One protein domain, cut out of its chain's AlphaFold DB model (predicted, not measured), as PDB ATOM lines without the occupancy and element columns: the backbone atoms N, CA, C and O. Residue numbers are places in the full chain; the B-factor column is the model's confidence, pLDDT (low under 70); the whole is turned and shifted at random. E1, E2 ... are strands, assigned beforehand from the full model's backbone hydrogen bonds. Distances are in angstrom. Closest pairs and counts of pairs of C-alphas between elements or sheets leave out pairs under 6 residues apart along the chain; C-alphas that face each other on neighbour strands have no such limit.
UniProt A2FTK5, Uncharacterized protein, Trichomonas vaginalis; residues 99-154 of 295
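AT A GLANCE: This is residues 99 to 154 of the 295 residues of an uncharacterized protein of Trichomonas vaginalis (UniProt A2FTK5). Little regular structure is here: small antiparallel pairings follow one another in a row along a rod, with hairpin E1-E2 at one end, looped residues 108 to 130 next, then hairpin E3-E4, and E5 at the other end. The 56 printed residues hold no named helix and five strands, E1 to E5 in order, all strand by class, though with only 18 residues in them. The whole is loose, radius of gyration of the C-alphas 13.6 A, spanning 44 by 17 by 13 A.

HOW THE PARTS SIT: Start at E1, residues 99 to 101, and E2, 104 to 107, an antiparallel hairpin at 130 degrees; N 99 and O 106 are 2.8 A apart, within hydrogen-bond range. Further on, residues 112 to 113 pair with 121 to 122, antiparallel. E3, 131 to 134, and E4, 138 to 141, form the next antiparallel hairpin, at 137 degrees, with N 132 and O 140 2.7 A apart, within hydrogen-bond range. E5, 145 to 147, pairs with no named strand, but its residues 146 to 147 pair with 153 to 154, antiparallel. E2 and E3 are apart.

IN THESE COORDINATES: Find C-alpha 99 at (40.903, 23.812, -17.371), where E1 begins; E2 is 10.1 A long, E3 9.1 A and E4 9.9 A. E5 ends at C-alpha 147, (32.854, 52.014, -1.688).

THE WHOLE: The farthest C-alphas, Asn 102 and Glu 149, are 45.5 A apart. The printed part has no cut; E2 to E3 is the long link, and residue 144 is under pLDDT 70.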
ATOM      1  N   VAL A  99      41.046  25.138 -16.758       95.81
ATOM      2  CA  VAL A  99      40.903  23.812 -17.371       95.81
ATOM      3  C   VAL A  99      41.232  23.915 -18.860       95.81
ATOM      4  O   VAL A  99      40.975  24.946 -19.487       95.81
ATOM      5  N   ILE A 100      41.800  22.863 -19.446       95.75
ATOM      6  CA  ILE A 100      42.042  22.799 -20.891       95.75
ATOM      7  C   ILE A 100      40.798  22.259 -21.577       95.75
ATOM      8  O   ILE A 100      40.353  21.152 -21.291       95.75
ATOM      9  N   VAL A 101      40.261  23.033 -22.514       96.56
ATOM     10  CA  VAL A 101      39.149  22.624 -23.374       96.56
ATOM     11  C   VAL A 101      39.571  22.892 -24.810       96.56
ATOM     12  O   VAL A 101      39.880  24.033 -25.158       96.56
ATOM     13  N   ASN A 102      39.612  21.849 -25.643       96.19
ATOM     14  CA  ASN A 102      40.064  21.925 -27.039       96.19
ATOM     15  C   ASN A 102      41.464  22.559 -27.176       96.19
ATOM     16  O   ASN A 102      41.650  23.507 -27.937       96.19
ATOM     17  N   HIS A 103      42.429  22.086 -26.378       95.06
ATOM     18  CA  HIS A 103      43.811  22.595 -26.335       95.06
ATOM     19  C   HIS A 103      43.964  24.087 -25.966       95.06
ATOM     20  O   HIS A 103      45.033  24.658 -26.163       95.06
ATOM     21  N   LYS A 104      42.930  24.737 -25.409       96.75
ATOM     22  CA  LYS A 104      43.000  26.121 -24.909       96.75
ATOM     23  C   LYS A 104      42.649  26.181 -23.423       96.75
ATOM     24  O   LYS A 104      41.669  25.575 -22.995       96.75
ATOM     25  N   CYS A 105      43.415  26.954 -22.653       97.06
ATOM     26  CA  CYS A 105      43.106  27.234 -21.251       97.06
ATOM     27  C   CYS A 105      41.839  28.090 -21.142       97.06
ATOM     28  O   CYS A 105      41.734  29.151 -21.759       97.06
ATOM     29  N   ARG A 106      40.872  27.629 -20.351       97.38
ATOM     30  CA  ARG A 106      39.619  28.323 -20.034       97.38
ATOM     31  C   ARG A 106      39.393  28.329 -18.527       97.38
ATOM     32  O   ARG A 106      39.901  27.466 -17.818       97.38
ATOM     33  N   CYS A 107      38.620  29.289 -18.030       97.56
ATOM     34  CA  CYS A 107      38.180  29.273 -16.638       97.56
ATOM     35  C   CYS A 107      37.195  28.122 -16.395       97.56
ATOM     36  O   CYS A 107      36.371  27.815 -17.260       97.56
ATOM     37  N   LYS A 108      37.261  27.500 -15.211       97.19
ATOM     38  CA  LYS A 108      36.226  26.564 -14.746       97.19
ATOM     39  C   LYS A 108      34.854  27.255 -14.713       97.19
ATOM     40  O   LYS A 108      34.771  28.475 -14.566       97.19
ATOM     41  N   ALA A 109      33.774  26.481 -14.827       96.56
ATOM     42  CA  ALA A 109      32.413  27.019 -14.809       96.56
ATOM     43  C   ALA A 109      32.164  27.893 -13.560       96.56
ATOM     44  O   ALA A 109      32.459  27.484 -12.437       96.56
ATOM     45  N   GLY A 110      31.655  29.112 -13.766       94.56
ATOM     46  CA  GLY A 110      31.402  30.094 -12.703       94.56
ATOM     47  C   GLY A 110      32.607  30.951 -12.286       94.56
ATOM     48  O   GLY A 110      32.420  31.894 -11.521       94.56
ATOM     49  N   PHE A 111      33.813  30.677 -12.791       96.94
ATOM     50  CA  PHE A 111      34.989  31.527 -12.594       96.94
ATOM     51  C   PHE A 111      35.158  32.495 -13.775       96.94
ATOM     52  O   PHE A 111      34.841  32.168 -14.919       96.94
ATOM     53  N   LYS A 112      35.679  33.690 -13.498       95.25
ATOM     54  CA  LYS A 112      35.977  34.756 -14.465       95.25
ATOM     55  C   LYS A 112      37.454  35.158 -14.344       95.25
ATOM     56  O   LYS A 112      38.093  34.860 -13.339       95.25
ATOM     57  N   GLY A 113      38.007  35.814 -15.362       94.25
ATOM     58  CA  GLY A 113      39.392  36.302 -15.352       94.25
ATOM     59  C   GLY A 113      40.178  35.917 -16.601       94.25
ATOM     60  O   GLY A 113      39.597  35.645 -17.653       94.25
ATOM     61  N   PHE A 114      41.505  35.901 -16.476       95.50
ATOM     62  CA  PHE A 114      42.426  35.636 -17.578       95.50
ATOM     63  C   PHE A 114      43.094  34.266 -17.375       95.50
ATOM     64  O   PHE A 114      43.990  34.144 -16.546       95.50
ATOM     65  N   PRO A 115      42.694  33.217 -18.117       96.06
ATOM     66  CA  PRO A 115      43.173  31.851 -17.873       96.06
ATOM     67  C   PRO A 115      44.647  31.617 -18.244       96.06
ATOM     68  O   PRO A 115      45.208  30.588 -17.880       96.06
ATOM     69  N   LEU A 116      45.258  32.540 -18.993       95.38
ATOM     70  CA  LEU A 116      46.680  32.502 -19.357       95.38
ATOM     71  C   LEU A 116      47.564  33.294 -18.385       95.38
ATOM     72  O   LEU A 116      48.782  33.196 -18.459       95.38
ATOM     73  N   ASP A 117      46.956  34.088 -17.509       95.56
ATOM     74  CA  ASP A 117      47.657  34.857 -16.489       95.56
ATOM     75  C   ASP A 117      48.002  33.938 -15.306       95.56
ATOM     76  O   ASP A 117      47.226  33.042 -14.964       95.56
ATOM     77  N   GLU A 118      49.137  34.171 -14.646       94.00
ATOM     78  CA  GLU A 118      49.543  33.441 -13.435       94.00
ATOM     79  C   GLU A 118      48.511  33.594 -12.308       94.00
ATOM     80  O   GLU A 118      48.295  32.678 -11.512       94.00
ATOM     81  N   ARG A 119      47.802  34.731 -12.283       94.88
ATOM     82  CA  ARG A 119      46.677  34.985 -11.368       94.88
ATOM     83  C   ARG A 119      45.520  34.000 -11.564       94.88
ATOM     84  O   ARG A 119      44.781  33.713 -10.622       94.88
ATOM     85  N   GLY A 120      45.362  33.478 -12.779       95.38
ATOM     86  CA  GLY A 120      44.314  32.543 -13.157       95.38
ATOM     87  C   GLY A 120      42.904  33.125 -13.110       95.38
ATOM     88  O   GLY A 120      42.668  34.320 -13.313       95.38
ATOM     89  N   CYS A 121      41.944  32.238 -12.868       97.19
ATOM     90  CA  CYS A 121      40.535  32.583 -12.790       97.19
ATOM     91  C   CYS A 121      40.066  32.634 -11.335       97.19
ATOM     92  O   CYS A 121      40.468  31.838 -10.483       97.19
ATOM     93  N   PHE A 122      39.162  33.560 -11.056       96.75
ATOM     94  CA  PHE A 122      38.626  33.832  -9.731       96.75
ATOM     95  C   PHE A 122      37.100  33.885  -9.786       96.75
ATOM     96  O   PHE A 122      36.493  34.048 -10.845       96.75
ATOM     97  N   LYS A 123      36.467  33.688  -8.638       96.94
ATOM     98  CA  LYS A 123      35.015  33.718  -8.483       96.94
ATOM     99  C   LYS A 123      34.692  34.631  -7.308       96.94
ATOM    100  O   LYS A 123      35.434  34.633  -6.333       96.94
ATOM    101  N   CYS A 124      33.617  35.397  -7.437       95.69
ATOM    102  CA  CYS A 124      33.019  36.146  -6.339       95.69
ATOM    103  C   CYS A 124      31.684  35.488  -5.990       95.69
ATOM    104  O   CYS A 124      31.024  34.953  -6.888       95.69
ATOM    105  N   ASP A 125      31.299  35.517  -4.717       93.12
ATOM    106  CA  ASP A 125      30.082  34.848  -4.251       93.12
ATOM    107  C   ASP A 125      28.827  35.567  -4.744       93.12
ATOM    108  O   ASP A 125      27.968  34.960  -5.385       93.12
ATOM    109  N   SER A 126      28.737  36.874  -4.501       93.00
ATOM    110  CA  SER A 126      27.681  37.755  -5.003       93.00
ATOM    111  C   SER A 126      28.187  39.192  -4.944       93.00
ATOM    112  O   SER A 126      28.548  39.661  -3.871       93.00
ATOM    113  N   CYS A 127      28.259  39.857  -6.095       91.88
ATOM    114  CA  CYS A 127      28.542  41.289  -6.169       91.88
ATOM    115  C   CYS A 127      27.241  42.028  -6.470       91.88
ATOM    116  O   CYS A 127      26.398  41.496  -7.202       91.88
ATOM    117  N   TYR A 128      27.093  43.233  -5.935       93.06
ATOM    118  CA  TYR A 128      25.970  44.104  -6.268       93.06
ATOM    119  C   TYR A 128      26.029  44.551  -7.742       93.06
ATOM    120  O   TYR A 128      27.030  44.362  -8.439       93.06
ATOM    121  N   SER A 129      24.932  45.109  -8.267       91.06
ATOM    122  CA  SER A 129      24.831  45.510  -9.685       91.06
ATOM    123  C   SER A 129      25.815  46.614 -10.091       91.06
ATOM    124  O   SER A 129      26.154  46.765 -11.263       91.06
ATOM    125  N   ASP A 130      26.255  47.397  -9.117       87.25
ATOM    126  CA  ASP A 130      27.220  48.488  -9.202       87.25
ATOM    127  C   ASP A 130      28.668  48.038  -8.922       87.25
ATOM    128  O   ASP A 130      29.583  48.863  -8.894       87.25
ATOM    129  N   GLU A 131      28.904  46.732  -8.793       94.31
ATOM    130  CA  GLU A 131      30.206  46.136  -8.521       94.31
ATOM    131  C   GLU A 131      30.673  45.205  -9.647       94.31
ATOM    132  O   GLU A 131      29.908  44.481 -10.286       94.31
ATOM    133  N   ILE A 132      31.988  45.155  -9.843       93.75
ATOM    134  CA  ILE A 132      32.672  44.149 -10.648       93.75
ATOM    135  C   ILE A 132      33.423  43.167  -9.755       93.75
ATOM    136  O   ILE A 132      34.039  43.528  -8.756       93.75
ATOM    137  N   CYS A 133      33.432  41.903 -10.164       94.12
ATOM    138  CA  CYS A 133      34.296  40.903  -9.556       94.12
ATOM    139  C   CYS A 133      35.737  41.103 -10.053       94.12
ATOM    140  O   CYS A 133      35.995  40.966 -11.251       94.12
ATOM    141  N   ALA A 134      36.667  41.397  -9.145       93.44
ATOM    142  CA  ALA A 134      38.088  41.587  -9.427       93.44
ATOM    143  C   ALA A 134      38.955  40.538  -8.711       93.44
ATOM    144  O   ALA A 134      38.562  39.959  -7.696       93.44
ATOM    145  N   TYR A 135      40.159  40.278  -9.230       93.12
ATOM    146  CA  TYR A 135      41.122  39.370  -8.596       93.12
ATOM    147  C   TYR A 135      41.497  39.876  -7.186       93.12
ATOM    148  O   TYR A 135      41.773  41.070  -7.051       93.12
ATOM    149  N   PRO A 136      41.556  39.019  -6.143       94.81
ATOM    150  CA  PRO A 136      41.518  37.548  -6.148       94.81
ATOM    151  C   PRO A 136      40.127  36.917  -5.917       94.81
ATOM    152  O   PRO A 136      40.028  35.872  -5.282       94.81
ATOM    153  N   GLY A 137      39.047  37.521  -6.416       94.81
ATOM    154  CA  GLY A 137      37.667  37.088  -6.149       94.81
ATOM    155  C   GLY A 137      36.950  38.001  -5.159       94.81
ATOM    156  O   GLY A 137      36.207  37.534  -4.305       94.81
ATOM    157  N   ARG A 138      37.205  39.310  -5.241       94.19
ATOM    158  CA  ARG A 138      36.567  40.329  -4.405       94.19
ATOM    159  C   ARG A 138      35.709  41.242  -5.265       94.19
ATOM    160  O   ARG A 138      36.127  41.635  -6.352       94.19
ATOM    161  N   CYS A 139      34.534  41.594  -4.763       93.00
ATOM    162  CA  CYS A 139      33.703  42.609  -5.388       93.00
ATOM    163  C   CYS A 139      34.341  43.979  -5.157       93.00
ATOM    164  O   CYS A 139      34.702  44.326  -4.028       93.00
ATOM    165  N   THR A 140      34.515  44.732  -6.231       91.62
ATOM    166  CA  THR A 140      35.041  46.097  -6.242       91.62
ATOM    167  C   THR A 140      34.074  46.968  -7.015       91.62
ATOM    168  O   THR A 140      33.499  46.496  -7.990       91.62
ATOM    169  N   CYS A 141      33.911  48.228  -6.633       88.75
ATOM    170  CA  CYS A 141      32.991  49.116  -7.330       88.75
ATOM    171  C   CYS A 141      33.291  49.241  -8.826       88.75
ATOM    172  O   CYS A 141      34.447  49.175  -9.257       88.75
ATOM    173  N   ASN A 142      32.231  49.428  -9.615       85.50
ATOM    174  CA  ASN A 142      32.330  49.776 -11.024       85.50
ATOM    175  C   ASN A 142      33.260  50.977 -11.210       85.50
ATOM    176  O   ASN A 142      33.405  51.834 -10.339       85.50
ATOM    177  N   PHE A 143      33.893  51.038 -12.378       75.56
ATOM    178  CA  PHE A 143      34.939  52.009 -12.668       75.56
ATOM    179  C   PHE A 143      34.512  53.448 -12.343       75.56
ATOM    180  O   PHE A 143      33.631  53.977 -13.011       75.56
ATOM    181  N   GLY A 144      35.160  54.070 -11.351       66.00
ATOM    182  CA  GLY A 144      34.924  55.426 -10.826       66.00
ATOM    183  C   GLY A 144      33.634  55.639 -10.037       66.00
ATOM    184  O   GLY A 144      33.148  56.760  -9.908       66.00
ATOM    185  N   MET A 145      33.102  54.559  -9.491       80.88
ATOM    186  CA  MET A 145      32.358  54.595  -8.243       80.88
ATOM    187  C   MET A 145      33.315  54.253  -7.102       80.88
ATOM    188  O   MET A 145      34.420  53.751  -7.328       80.88
ATOM    189  N   MET A 146      32.893  54.510  -5.875       79.00
ATOM    190  CA  MET A 146      33.666  54.140  -4.707       79.00
ATOM    191  C   MET A 146      32.836  53.538  -3.601       79.00
ATOM    192  O   MET A 146      31.664  53.864  -3.458       79.00
ATOM    193  N   ARG A 147      33.487  52.682  -2.813       81.69
ATOM    194  CA  ARG A 147      32.854  52.014  -1.688       81.69
ATOM    195  C   ARG A 147      32.760  52.985  -0.516       81.69
ATOM    196  O   ARG A 147      33.788  53.430  -0.009       81.69
ATOM    197  N   ALA A 148      31.538  53.319  -0.126       75.38
ATOM    198  CA  ALA A 148      31.246  54.096   1.069       75.38
ATOM    199  C   ALA A 148      31.419  53.250   2.348       75.38
ATOM    200  O   ALA A 148      31.668  52.045   2.289       75.38
ATOM    201  N   GLU A 149      31.290  53.880   3.520       75.00
ATOM    202  CA  GLU A 149      31.404  53.203   4.826       75.00
ATOM    203  C   GLU A 149      30.338  52.114   5.036       75.00
ATOM    204  O   GLU A 149      30.577  51.154   5.762       75.00
ATOM    205  N   ASN A 150      29.189  52.230   4.366       79.38
ATOM    206  CA  ASN A 150      28.112  51.237   4.361       79.38
ATOM    207  C   ASN A 150      28.290  50.139   3.292       79.38
ATOM    208  O   ASN A 150      27.344  49.419   3.003       79.38
ATOM    209  N   GLU A 151      29.478  50.031   2.692       80.19
ATOM    210  CA  GLU A 151      29.839  49.083   1.629       80.19
ATOM    211  C   GLU A 151      29.151  49.280   0.264       80.19
ATOM    212  O   GLU A 151      29.511  48.586  -0.689       80.19
ATOM    213  N   GLU A 152      28.261  50.263   0.116       84.06
ATOM    214  CA  GLU A 152      27.620  50.585  -1.165       84.06
ATOM    215  C   GLU A 152      28.575  51.327  -2.106       84.06
ATOM    216  O   GLU A 152      29.400  52.147  -1.677       84.06
ATOM    217  N   CYS A 153      28.452  51.075  -3.412       82.69
ATOM    218  CA  CYS A 153      29.197  51.836  -4.398       82.69
ATOM    219  C   CYS A 153      28.431  53.109  -4.738       82.69
ATOM    220  O   CYS A 153      27.399  53.105  -5.400       82.69
ATOM    221  N   ILE A 154      28.980  54.241  -4.323       80.19
ATOM    222  CA  ILE A 154      28.437  55.554  -4.643       80.19
ATOM    223  C   ILE A 154      29.248  56.188  -5.769       80.19
ATOM    224  O   ILE A 154      30.462  55.990  -5.889       80.19
TER     225      ILE A 154